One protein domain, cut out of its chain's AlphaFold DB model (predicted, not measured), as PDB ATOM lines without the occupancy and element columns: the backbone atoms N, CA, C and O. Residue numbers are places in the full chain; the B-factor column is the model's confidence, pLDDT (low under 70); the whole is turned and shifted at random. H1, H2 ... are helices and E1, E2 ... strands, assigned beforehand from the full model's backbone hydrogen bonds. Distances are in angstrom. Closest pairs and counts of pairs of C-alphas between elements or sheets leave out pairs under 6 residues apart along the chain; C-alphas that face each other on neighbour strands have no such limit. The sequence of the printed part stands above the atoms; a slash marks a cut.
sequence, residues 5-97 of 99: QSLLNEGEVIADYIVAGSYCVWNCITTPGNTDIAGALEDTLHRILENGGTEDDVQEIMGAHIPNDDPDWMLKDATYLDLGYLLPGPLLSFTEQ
ATOM      1  N   GLN A   5     136.108 125.365 128.650       96.31
ATOM      2  CA  GLN A   5     137.008 126.372 128.073       96.31
ATOM      3  C   GLN A   5     138.476 126.148 128.462       96.31
ATOM      4  O   GLN A   5     139.371 126.516 127.710       96.31
ATOM      5  N   SER A   6     138.736 125.558 129.633       96.62
ATOM      6  CA  SER A   6     140.100 125.277 130.096       96.62
ATOM      7  C   SER A   6     140.745 124.070 129.409       96.62
ATOM      8  O   SER A   6     141.946 123.866 129.565       96.62
ATOM      9  N   LEU A   7     139.965 123.289 128.651       97.31
ATOM     10  CA  LEU A   7     140.416 122.088 127.945       97.31
ATOM     11  C   LEU A   7     140.717 122.328 126.457       97.31
ATOM     12  O   LEU A   7     141.163 121.401 125.782       97.31
ATOM     13  N   LEU A   8     140.477 123.545 125.952       97.44
ATOM     14  CA  LEU A   8     140.735 123.913 124.559       97.44
ATOM     15  C   LEU A   8     142.235 123.884 124.236       97.44
ATOM     16  O   LEU A   8     143.057 124.456 124.956       97.44
ATOM     17  N   ASN A   9     142.575 123.278 123.103       96.62
ATOM     18  CA  ASN A   9     143.880 123.393 122.464       96.62
ATOM     19  C   ASN A   9     143.912 124.591 121.498       96.62
ATOM     20  O   ASN A   9     142.898 125.219 121.188       96.62
ATOM     21  N   GLU A  10     145.106 124.921 120.999       95.81
ATOM     22  CA  GLU A  10     145.272 125.996 120.019       95.81
ATOM     23  C   GLU A  10     144.477 125.706 118.734       95.81
ATOM     24  O   GLU A  10     144.648 124.662 118.106       95.81
ATOM     25  N   GLY A  11     143.624 126.654 118.334       95.44
ATOM     26  CA  GLY A  11     142.784 126.545 117.137       95.44
ATOM     27  C   GLY A  11     141.434 125.860 117.355       95.44
ATOM     28  O   GLY A  11     140.650 125.783 116.409       95.44
ATOM     29  N   GLU A  12     141.137 125.399 118.571       97.88
ATOM     30  CA  GLU A  12     139.829 124.854 118.929       97.88
ATOM     31  C   GLU A  12     138.870 125.943 119.425       97.88
ATOM     32  O   GLU A  12     139.270 126.976 119.967       97.88
ATOM     33  N   VAL A  13     137.579 125.684 119.246       98.25
ATOM     34  CA  VAL A  13     136.465 126.508 119.717       98.25
ATOM     35  C   VAL A  13     135.431 125.630 120.409       98.25
ATOM     36  O   VAL A  13     135.415 124.410 120.243       98.25
ATOM     37  N   ILE A  14     134.539 126.252 121.176       98.38
ATOM     38  CA  ILE A  14     133.357 125.569 121.702       98.38
ATOM     39  C   ILE A  14     132.227 125.701 120.688       98.38
ATOM     40  O   ILE A  14     132.025 126.770 120.115       98.38
ATOM     41  N   ALA A  15     131.471 124.630 120.490       98.44
ATOM     42  CA  ALA A  15     130.196 124.666 119.800       98.44
ATOM     43  C   ALA A  15     129.044 124.498 120.791       98.44
ATOM     44  O   ALA A  15     129.134 123.726 121.745       98.44
ATOM     45  N   ASP A  16     127.959 125.217 120.533       98.12
ATOM     46  CA  ASP A  16     126.647 124.995 121.124       98.12
ATOM     47  C   ASP A  16     125.865 124.013 120.248       98.12
ATOM     48  O   ASP A  16     125.806 124.160 119.021       98.12
ATOM     49  N   TYR A  17     125.207 123.038 120.863       97.88
ATOM     50  CA  TYR A  17     124.288 122.151 120.166       97.88
ATOM     51  C   TYR A  17     123.016 121.883 120.961       97.88
ATOM     52  O   TYR A  17     122.942 122.061 122.178       97.88
ATOM     53  N   ILE A  18     121.989 121.464 120.226       97.12
ATOM     54  CA  ILE A  18     120.680 121.085 120.756       97.12
ATOM     55  C   ILE A  18     120.336 119.726 120.164       97.12
ATOM     56  O   ILE A  18     120.562 119.495 118.972       97.12
ATOM     57  N   VAL A  19     119.754 118.844 120.974       96.12
ATOM     58  CA  VAL A  19     119.203 117.564 120.506       96.12
ATOM     59  C   VAL A  19     117.680 117.586 120.520       96.12
ATOM     60  O   VAL A  19     117.055 118.370 121.237       96.12
ATOM     61  N   ALA A  20     117.059 116.722 119.723       93.19
ATOM     62  CA  ALA A  20     115.609 116.651 119.664       93.19
ATOM     63  C   ALA A  20     115.011 116.225 121.006       93.19
ATOM     64  O   ALA A  20     115.556 115.385 121.711       93.19
ATOM     65  N   GLY A  21     113.874 116.828 121.359       85.88
ATOM     66  CA  GLY A  21     113.209 116.577 122.639       85.88
ATOM     67  C   GLY A  21     113.829 117.308 123.833       85.88
ATOM     68  O   GLY A  21     113.220 117.310 124.900       85.88
ATOM     69  N   SER A  22     114.970 117.983 123.655       84.94
ATOM     70  CA  SER A  22     115.583 118.836 124.672       84.94
ATOM     71  C   SER A  22     115.303 120.320 124.418       84.94
ATOM     72  O   SER A  22     115.209 120.771 123.276       84.94
ATOM     73  N   TYR A  23     115.197 121.087 125.503       86.44
ATOM     74  CA  TYR A  23     115.210 122.556 125.490       86.44
ATOM     75  C   TYR A  23     116.523 123.121 126.055       86.44
ATOM     76  O   TYR A  23     116.625 124.322 126.305       86.44
ATOM     77  N   CYS A  24     117.507 122.254 126.292       93.44
ATOM     78  CA  CYS A  24     118.823 122.610 126.796       93.44
ATOM     79  C   CYS A  24     119.792 122.848 125.636       93.44
ATOM     80  O   CYS A  24     119.678 122.236 124.573       93.44
ATOM     81  N   VAL A  25     120.749 123.740 125.878       96.69
ATOM     82  CA  VAL A  25     121.918 123.937 125.022       96.69
ATOM     83  C   VAL A  25     123.093 123.288 125.730       96.69
ATOM     84  O   VAL A  25     123.311 123.557 126.911       96.69
ATOM     85  N   TRP A  26     123.817 122.445 125.006       98.00
ATOM     86  CA  TRP A  26     125.016 121.776 125.492       98.00
ATOM     87  C   TRP A  26     126.211 122.106 124.622       98.00
ATOM     88  O   TRP A  26     126.079 122.710 123.555       98.00
ATOM     89  N   ASN A  27     127.383 121.711 125.101       98.31
ATOM     90  CA  ASN A  27     128.648 122.124 124.545       98.31
ATOM     91  C   ASN A  27     129.543 120.959 124.162       98.31
ATOM     92  O   ASN A  27     129.580 119.925 124.826       98.31
ATOM     93  N   CYS A  28     130.310 121.159 123.094       98.50
ATOM     94  CA  CYS A  28     131.472 120.338 122.795       98.50
ATOM     95  C   CYS A  28     132.625 121.194 122.277       98.50
ATOM     96  O   CYS A  28     132.437 122.350 121.894       98.50
ATOM     97  N   ILE A  29     133.820 120.623 122.277       98.62
ATOM     98  CA  ILE A  29     135.005 121.198 121.654       98.62
ATOM     99  C   ILE A  29     135.025 120.773 120.185       98.62
ATOM    100  O   ILE A  29     134.681 119.644 119.847       98.62
ATOM    101  N   THR A  30     135.401 121.689 119.299       98.38
ATOM    102  CA  THR A  30     135.569 121.428 117.869       98.38
ATOM    103  C   THR A  30     136.622 122.366 117.276       98.38
ATOM    104  O   THR A  30     137.220 123.176 117.982       98.38
ATOM    105  N   THR A  31     136.847 122.287 115.968       97.25
ATOM    106  CA  THR A  31     137.635 123.273 115.213       97.25
ATOM    107  C   THR A  31     136.736 124.052 114.246       97.25
ATOM    108  O   THR A  31     135.703 123.524 113.827       97.25
ATOM    109  N   PRO A  32     137.088 125.301 113.877       96.69
ATOM    110  CA  PRO A  32     136.272 126.107 112.972       96.69
ATOM    111  C   PRO A  32     136.011 125.429 111.621       96.69
ATOM    112  O   PRO A  32     136.944 125.049 110.910       96.69
ATOM    113  N   GLY A  33     134.740 125.321 111.239       95.25
ATOM    114  CA  GLY A  33     134.290 124.680 110.005       95.25
ATOM    115  C   GLY A  33     134.346 123.151 110.019       95.25
ATOM    116  O   GLY A  33     134.200 122.540 108.956       95.25
ATOM    117  N   ASN A  34     134.569 122.521 111.176       94.94
ATOM    118  CA  ASN A  34     134.599 121.066 111.278       94.94
ATOM    119  C   ASN A  34     133.217 120.471 110.973       94.94
ATOM    120  O   ASN A  34     132.209 120.841 111.573       94.94
ATOM    121  N   THR A  35     133.176 119.512 110.050       95.31
ATOM    122  CA  THR A  35     131.946 118.807 109.671       95.31
ATOM    123  C   THR A  35     131.790 117.452 110.355       95.31
ATOM    124  O   THR A  35     130.723 116.849 110.257       95.31
ATOM    125  N   ASP A  36     132.835 116.954 111.018       97.44
ATOM    126  CA  ASP A  36     132.788 115.716 111.792       97.44
ATOM    127  C   ASP A  36     132.326 115.996 113.226       97.44
ATOM    128  O   ASP A  36     133.113 116.109 114.168       97.44
ATOM    129  N   ILE A  37     131.011 116.169 113.369       97.56
ATOM    130  CA  ILE A  37     130.382 116.480 114.656       97.56
ATOM    131  C   ILE A  37     130.424 115.268 115.597       97.56
ATOM    132  O   ILE A  37     130.575 115.444 116.801       97.56
ATOM    133  N   ALA A  38     130.310 114.047 115.065       97.19
ATOM    134  CA  ALA A  38     130.385 112.835 115.876       97.19
ATOM    135  C   ALA A  38     131.774 112.697 116.514       97.19
ATOM    136  O   ALA A  38     131.857 112.569 117.734       97.19
ATOM    137  N   GLY A  39     132.841 112.854 115.720       98.06
ATOM    138  CA  GLY A  39     134.208 112.868 116.238       98.06
ATOM    139  C   GLY A  39     134.431 113.975 117.271       98.06
ATOM    140  O   GLY A  39     134.986 113.719 118.331       98.06
ATOM    141  N   ALA A  40     133.910 115.186 117.036       98.38
ATOM    142  CA  ALA A  40     134.009 116.286 118.001       98.38
ATOM    143  C   ALA A  40     133.331 115.976 119.352       98.38
ATOM    144  O   ALA A  40     133.857 116.323 120.413       98.38
ATOM    145  N   LEU A  41     132.168 115.315 119.335       98.62
ATOM    146  CA  LEU A  41     131.472 114.884 120.548       98.62
ATOM    147  C   LEU A  41     132.266 113.802 121.290       98.62
ATOM    148  O   LEU A  41     132.466 113.926 122.496       98.62
ATOM    149  N   GLU A  42     132.743 112.778 120.583       98.50
ATOM    150  CA  GLU A  42     133.534 111.689 121.172       98.50
ATOM    151  C   GLU A  42     134.858 112.202 121.752       98.50
ATOM    152  O   GLU A  42     135.165 111.944 122.918       98.50
ATOM    153  N   ASP A  43     135.595 113.020 121.002       98.38
ATOM    154  CA  ASP A  43     136.843 113.630 121.461       98.38
ATOM    155  C   ASP A  43     136.617 114.508 122.697       98.38
ATOM    156  O   ASP A  43     137.425 114.495 123.628       98.38
ATOM    157  N   THR A  44     135.501 115.245 122.748       98.62
ATOM    158  CA  THR A  44     135.139 116.045 123.926       98.62
ATOM    159  C   THR A  44     134.868 115.163 125.142       98.62
ATOM    160  O   THR A  44     135.369 115.464 126.228       98.62
ATOM    161  N   LEU A  45     134.101 114.080 124.972       98.69
ATOM    162  CA  LEU A  45     133.791 113.130 126.044       98.69
ATOM    163  C   LEU A  45     135.079 112.570 126.655       98.69
ATOM    164  O   LEU A  45     135.282 112.663 127.869       98.69
ATOM    165  N   HIS A  46     135.974 112.048 125.812       98.44
ATOM    166  CA  HIS A  46     137.268 111.540 126.267       98.44
ATOM    167  C   HIS A  46     138.087 112.645 126.927       98.44
ATOM    168  O   HIS A  46     138.591 112.445 128.029       98.44
ATOM    169  N   ARG A  47     138.148 113.848 126.339       98.19
ATOM    170  CA  ARG A  47     138.925 114.969 126.888       98.19
ATOM    171  C   ARG A  47     138.481 115.365 128.293       98.19
ATOM    172  O   ARG A  47     139.340 115.637 129.135       98.19
ATOM    173  N   ILE A  48     137.171 115.410 128.552       98.50
ATOM    174  CA  ILE A  48     136.619 115.701 129.881       98.50
ATOM    175  C   ILE A  48     137.095 114.641 130.880       98.50
ATOM    176  O   ILE A  48     137.687 114.986 131.904       98.50
ATOM    177  N   LEU A  49     136.886 113.360 130.566       98.19
ATOM    178  CA  LEU A  49     137.197 112.247 131.468       98.19
ATOM    179  C   LEU A  49     138.707 112.095 131.712       98.19
ATOM    180  O   LEU A  49     139.145 111.928 132.851       98.19
ATOM    181  N   GLU A  50     139.528 112.227 130.669       97.88
ATOM    182  CA  GLU A  50     140.992 112.151 130.751       97.88
ATOM    183  C   GLU A  50     141.603 113.266 131.610       97.88
ATOM    184  O   GLU A  50     142.662 113.078 132.211       97.88
ATOM    185  N   ASN A  51     140.928 114.416 131.719       97.81
ATOM    186  CA  ASN A  51     141.353 115.544 132.552       97.81
ATOM    187  C   ASN A  51     140.693 115.549 133.944       97.81
ATOM    188  O   ASN A  51     140.701 116.566 134.639       97.81
ATOM    189  N   GLY A  52     140.158 114.404 134.377       97.12
ATOM    190  CA  GLY A  52     139.590 114.220 135.712       97.12
ATOM    191  C   GLY A  52     138.160 114.738 135.870       97.12
ATOM    192  O   GLY A  52     137.702 114.887 137.003       97.12
ATOM    193  N   GLY A  53     137.466 115.020 134.763       97.81
ATOM    194  CA  GLY A  53     136.029 115.264 134.759       97.81
ATOM    195  C   GLY A  53     135.241 114.015 135.159       97.81
ATOM    196  O   GLY A  53     135.687 112.883 134.978       97.81
ATOM    197  N   THR A  54     134.071 114.239 135.741       97.75
ATOM    198  CA  THR A  54     133.160 113.201 136.238       97.75
ATOM    199  C   THR A  54     131.982 112.977 135.288       97.75
ATOM    200  O   THR A  54     131.750 113.779 134.388       97.75
ATOM    201  N   GLU A  55     131.207 111.910 135.509       97.38
ATOM    202  CA  GLU A  55     129.919 111.684 134.826       97.38
ATOM    203  C   GLU A  55     128.984 112.900 134.942       97.38
ATOM    204  O   GLU A  55     128.379 113.301 133.950       97.38
ATOM    205  N   ASP A  56     128.936 113.541 136.114       97.69
ATOM    206  CA  ASP A  56     128.142 114.756 136.334       97.69
ATOM    207  C   ASP A  56     128.652 115.923 135.473       97.69
ATOM    208  O   ASP A  56     127.857 116.645 134.879       97.69
ATOM    209  N   ASP A  57     129.976 116.087 135.341       98.25
ATOM    210  CA  ASP A  57     130.551 117.115 134.463       98.25
ATOM    211  C   ASP A  57     130.183 116.856 132.990       98.25
ATOM    212  O   ASP A  57     129.856 117.789 132.258       98.25
ATOM    213  N   VAL A  58     130.207 115.592 132.550       98.38
ATOM    214  CA  VAL A  58     129.783 115.203 131.196       98.38
ATOM    215  C   VAL A  58     128.297 115.507 130.989       98.38
ATOM    216  O   VAL A  58     127.927 116.084 129.966       98.38
ATOM    217  N   GLN A  59     127.445 115.190 131.963       97.00
ATOM    218  CA  GLN A  59     126.016 115.471 131.875       97.00
ATOM    219  C   GLN A  59     125.724 116.977 131.861       97.00
ATOM    220  O   GLN A  59     124.902 117.436 131.071       97.00
ATOM    221  N   GLU A  60     126.393 117.768 132.698       97.12
ATOM    222  CA  GLU A  60     126.195 119.220 132.744       97.12
ATOM    223  C   GLU A  60     126.686 119.911 131.466       97.12
ATOM    224  O   GLU A  60     126.012 120.802 130.947       97.12
ATOM    225  N   ILE A  61     127.841 119.499 130.940       98.00
ATOM    226  CA  ILE A  61     128.474 120.141 129.782       98.00
ATOM    227  C   ILE A  61     127.858 119.653 128.473       98.00
ATOM    228  O   ILE A  61     127.500 120.462 127.620       98.00
ATOM    229  N   MET A  62     127.757 118.338 128.298       97.94
ATOM    230  CA  MET A  62     127.350 117.707 127.042       97.94
ATOM    231  C   MET A  62     125.888 117.249 127.063       97.94
ATOM    232  O   MET A  62     125.320 116.957 126.020       97.94
ATOM    233  N   GLY A  63     125.257 117.119 128.228       96.69
ATOM    234  CA  GLY A  63     123.960 116.440 128.299       96.69
ATOM    235  C   GLY A  63     124.047 114.949 128.001       96.69
ATOM    236  O   GLY A  63     123.012 114.329 127.765       96.69
ATOM    237  N   ALA A  64     125.260 114.392 127.974       97.69
ATOM    238  CA  ALA A  64     125.485 112.977 127.762       97.69
ATOM    239  C   ALA A  64     125.499 112.237 129.100       97.69
ATOM    240  O   ALA A  64     126.053 112.724 130.084       97.69
ATOM    241  N   HIS A  65     124.930 111.038 129.137       96.94
ATOM    242  CA  HIS A  65     124.933 110.190 130.330       96.94
ATOM    243  C   HIS A  65     124.907 108.709 129.957       96.94
ATOM    244  O   HIS A  65     124.586 108.344 128.825       96.94
ATOM    245  N   ILE A  66     125.251 107.846 130.913       97.19
ATOM    246  CA  ILE A  66     125.104 106.394 130.773       97.19
ATOM    247  C   ILE A  66     123.660 106.023 131.150       97.19
ATOM    248  O   ILE A  66     123.211 106.390 132.243       97.19
ATOM    249  N   PRO A  67     122.914 105.298 130.297       94.56
ATOM    250  CA  PRO A  67     121.535 104.934 130.598       94.56
ATOM    251  C   PRO A  67     121.481 103.926 131.749       94.56
ATOM    252  O   PRO A  67     122.058 102.842 131.659       94.56
ATOM    253  N   ASN A  68     120.753 104.261 132.815       88.25
ATOM    254  CA  ASN A  68     120.546 103.368 133.961       88.25
ATOM    255  C   ASN A  68     119.081 102.921 134.094       88.25
ATOM    256  O   ASN A  68     118.828 101.726 134.195       88.25
ATOM    257  N   ASP A  69     118.129 103.860 134.035       88.06
ATOM    258  CA  ASP A  69     116.677 103.610 134.153       88.06
ATOM    259  C   ASP A  69     115.873 104.433 133.127       88.06
ATOM    260  O   ASP A  69     114.726 104.842 133.339       88.06
ATOM    261  N   ASP A  70     116.507 104.715 131.995       88.81
ATOM    262  CA  ASP A  70     115.939 105.530 130.936       88.81
ATOM    263  C   ASP A  70     114.773 104.804 130.252       88.81
ATOM    264  O   ASP A  70     114.914 103.644 129.860       88.81
ATOM    265  N   PRO A  71     113.612 105.454 130.052       87.25
ATOM    266  CA  PRO A  71     112.513 104.832 129.330       87.25
ATOM    267  C   PRO A  71     112.884 104.506 127.875       87.25
ATOM    268  O   PRO A  71     113.476 105.328 127.177       87.25
ATOM    269  N   ASP A  72     112.410 103.357 127.381       88.06
ATOM    270  CA  ASP A  72     112.675 102.839 126.026       88.06
ATOM    271  C   ASP A  72     112.490 103.870 124.901       88.06
ATOM    272  O   ASP A  72     113.202 103.846 123.897       88.06
ATOM    273  N   TRP A  73     111.520 104.781 125.042       83.94
ATOM    274  CA  TRP A  73     111.257 105.802 124.026       83.94
ATOM    275  C   TRP A  73     112.402 106.810 123.884       83.94
ATOM    276  O   TRP A  73     112.604 107.317 122.787       83.94
ATOM    277  N   MET A  74     113.154 107.079 124.953       83.31
ATOM    278  CA  MET A  74     114.316 107.969 124.927       83.31
ATOM    279  C   MET A  74     115.532 107.258 124.327       83.31
ATOM    280  O   MET A  74     116.286 107.854 123.568       83.31
ATOM    281  N   LEU A  75     115.667 105.956 124.590       89.56
ATOM    282  CA  LEU A  75     116.749 105.122 124.054       89.56
ATOM    283  C   LEU A  75     116.616 104.847 122.551       89.56
ATOM    284  O   LEU A  75     117.609 104.565 121.878       89.56
ATOM    285  N   LYS A  76     115.390 104.904 122.019       89.62
ATOM    286  CA  LYS A  76     115.094 104.593 120.616       89.62
ATOM    287  C   LYS A  76     115.739 105.572 119.634       89.62
ATOM    288  O   LYS A  76     116.235 105.135 118.599       89.62
ATOM    289  N   ASP A  77     115.709 106.860 119.964       90.25
ATOM    290  CA  ASP A  77     116.219 107.939 119.110       90.25
ATOM    291  C   ASP A  77     117.511 108.561 119.684       90.25
ATOM    292  O   ASP A  77     117.959 109.608 119.225       90.25
ATOM    293  N   ALA A  78     118.116 107.927 120.692       94.62
ATOM    294  CA  ALA A  78     119.349 108.397 121.311       94.62
ATOM    295  C   ALA A  78     120.530 108.407 120.325       94.62
ATOM    296  O   ALA A  78     120.647 107.546 119.447       94.62
ATOM    297  N   THR A  79     121.449 109.354 120.521       96.06
ATOM    298  CA  THR A  79     122.747 109.347 119.831       96.06
ATOM    299  C   THR A  79     123.765 108.683 120.744       96.06
ATOM    300  O   THR A  79     124.115 109.252 121.773       96.06
ATOM    301  N   TYR A  80     124.218 107.483 120.389       96.44
ATOM    302  CA  TYR A  80     125.221 106.760 121.169       96.44
ATOM    303  C   TYR A  80     126.608 107.361 120.962       96.44
ATOM    304  O   TYR A  80     126.977 107.696 119.837       96.44
ATOM    305  N   LEU A  81     127.347 107.467 122.058       98.00
ATOM    306  CA  LEU A  81     128.735 107.891 122.124       98.00
ATOM    307  C   LEU A  81     129.585 106.748 122.698       98.00
ATOM    308  O   LEU A  81     129.082 105.695 123.110       98.00
ATOM    309  N   ASP A  82     130.889 106.979 122.756       97.31
ATOM    310  CA  ASP A  82     131.833 106.073 123.392       97.31
ATOM    311  C   ASP A  82     131.548 105.827 124.884       97.31
ATOM    312  O   ASP A  82     130.804 106.543 125.556       97.31
ATOM    313  N   LEU A  83     132.158 104.762 125.418       97.12
ATOM    314  CA  LEU A  83     132.108 104.387 126.840       97.12
ATOM    315  C   LEU A  83     130.692 104.115 127.389       97.12
ATOM    316  O   LEU A  83     130.500 104.049 128.601       97.12
ATOM    317  N   GLY A  84     129.713 103.902 126.504       96.56
ATOM    318  CA  GLY A  84     128.323 103.634 126.873       96.56
ATOM    319  C   GLY A  84     127.499 104.888 127.166       96.56
ATOM    320  O   GLY A  84     126.371 104.755 127.635       96.56
ATOM    321  N   TYR A  85     128.036 106.080 126.888       98.38
ATOM    322  CA  TYR A  85     127.283 107.326 126.979       98.38
ATOM    323  C   TYR A  85     126.320 107.474 125.803       98.38
ATOM    324  O   TYR A  85     126.526 106.933 124.716       98.38
ATOM    325  N   LEU A  86     125.271 108.261 126.008       97.19
ATOM    326  CA  LEU A  86     124.382 108.705 124.947       97.19
ATOM    327  C   LEU A  86     123.946 110.147 125.162       97.19
ATOM    328  O   LEU A  86     123.900 110.626 126.290       97.19
ATOM    329  N   LEU A  87     123.581 110.816 124.072       96.75
ATOM    330  CA  LEU A  87     122.747 112.011 124.105       96.75
ATOM    331  C   LEU A  87     121.271 111.598 124.024       96.75
ATOM    332  O   LEU A  87     120.945 110.678 123.265       96.75
ATOM    333  N   PRO A  88     120.351 112.311 124.703       94.12
ATOM    334  CA  PRO A  88     118.939 111.928 124.815       94.12
ATOM    335  C   PRO A  88     118.114 112.142 123.529       94.12
ATOM    336  O   PRO A  88     116.887 112.187 123.573       94.12
ATOM    337  N   GLY A  89     118.772 112.296 122.380       94.62
ATOM    338  CA  GLY A  89     118.142 112.435 121.075       94.62
ATOM    339  C   GLY A  89     119.157 112.683 119.954       94.62
ATOM    340  O   GLY A  89     120.359 112.816 120.217       94.62
ATOM    341  N   PRO A  90     118.693 112.785 118.697       95.12
ATOM    342  CA  PRO A  90     119.518 113.191 117.565       95.12
ATOM    343  C   PRO A  90     119.822 114.691 117.621       95.12
ATOM    344  O   PRO A  90     118.988 115.483 118.071       95.12
ATOM    345  N   LEU A  91     120.978 115.109 117.101       95.44
ATOM    346  CA  LEU A  91     121.304 116.531 116.967       95.44
ATOM    347  C   LEU A  91     120.306 117.249 116.042       95.44
ATOM    348  O   LEU A  91     119.960 116.755 114.969       95.44
ATOM    349  N   LEU A  92     119.885 118.447 116.449       95.56
ATOM    350  CA  LEU A  92     119.031 119.349 115.667       95.56
ATOM    351  C   LEU A  92     119.777 120.581 115.163       95.56
ATOM    352  O   LEU A  92     119.494 121.073 114.072       95.56
ATOM    353  N   SER A  93     120.705 121.097 115.963       95.69
ATOM    354  CA  SER A  93     121.518 122.254 115.607       95.69
ATOM    355  C   SER A  93     122.913 122.116 116.180       95.69
ATOM    356  O   SER A  93     123.088 121.542 117.252       95.69
ATOM    357  N   PHE A  94     123.875 122.703 115.483       97.31
ATOM    358  CA  PHE A  94     125.267 122.786 115.890       97.31
ATOM    359  C   PHE A  94     125.798 124.145 115.439       97.31
ATOM    360  O   PHE A  94     125.625 124.521 114.276       97.31
ATOM    361  N   THR A  95     126.348 124.939 116.350       97.25
ATOM    362  CA  THR A  95     126.806 126.301 116.058       97.25
ATOM    363  C   THR A  95     128.058 126.612 116.855       97.25
ATOM    364  O   THR A  95     128.052 126.562 118.078       97.25
ATOM    365  N   GLU A  96     129.131 126.950 116.152       97.06
ATOM    366  CA  GLU A  96     130.388 127.389 116.757       97.06
ATOM    367  C   GLU A  96     130.181 128.720 117.490       97.06
ATOM    368  O   GLU A  96     129.603 129.664 116.940       97.06
ATOM    369  N   GLN A  97     130.651 128.801 118.735       93.75
ATOM    370  CA  GLN A  97     130.648 130.044 119.490       93.75
ATOM    371  C   GLN A  97     131.649 131.028 118.867       93.75
ATOM    372  O   GLN A  97     132.726 130.622 118.417       93.75
TER     373      GLN A  97
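What this domain is: This is residues 5 to 97 of the 99 residues of an uncharacterized protein of Drancourtella sp. An12 (UniProt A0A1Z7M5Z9). A strongly twisted sheet of three strands has a helical hairpin, H1 and H2, packed on it mainly along edge strand E2; from there residues 63 to 71 lead to the small helix H3 at a far end of the domain, and residues 77 to 90 lead back to E3, the other edge of the sheet. The printed part has 93 residues, with three named strands and three named helices in the order E1, E2, H1, H2, H3, E3; the sheet runs E2, E1, E3 and is antiparallel. The class is mixed, helices and strands, with under half of the residues in named elements. The whole is compact, with a radius of gyration of the C-alphas of 12.7 A and spans of 40 by 28 by 19 A.

Where its parts are: E1, residues 13 to 19, begins at C-alpha 13 (136.465, 126.508, 119.717) and is 19.5 A long. E2, residues 26 to 30, measures 13.0 A. H1, residues 37 to 50, begins at C-alpha 37 (130.382, 116.480, 114.656) and measures 19.8 A. H2, residues 55 to 62, measures 10.2 A, and H3, residues 72 to 76, 6.2 A. E3, residues 91 to 96, measures 14.2 A and ends at C-alpha 96 (130.388, 127.389, 116.757).

How they stand to each other: E1 is the inner strand of the sheet. E1 and E2 form a hairpin at 138 degrees, with N 15 and O 28 2.8 A apart, within hydrogen-bond range. E1 and E3 are antiparallel at 161 degrees, with N 16 and O 95 within range at 2.8 A. H1 is on the sheet; its closest C-alphas to E2 are those of Ala 40 and Thr 30, 5.4 A apart. H1 and H2 form a helical hairpin, opposite ways at a shallow tilt of 34.9 degrees, only just short of steep. They touch through residues 45 to 49 of H1 alone, the closest C-alphas being those of Leu 45 and Val 58, 6.8 A apart. H2 is on the sheet too, at the sheet's level with a height over the sheet of 3.3 A; its closest C-alphas to E2 are those of Met 62 and Trp 26, 4.9 A apart. H3 is not on the sheet and is apart from H1 and H2. Residues 79 to 80 pair with residues 86 to 87, antiparallel. In H1, H2 and H3 every O i to N i+4 pair is within hydrogen-bond range.

The domain as a whole: The two C-alphas farthest apart are those of Glu 10 and Asp 72, at 40.4 A. The printed part has no cut. The link from H3 to E3, 14 residues, is long, and the link from H1 to H2 is tight. The mean pLDDT of the printed part is 95.7, that of H3 is 87, and no printed residue is under 70.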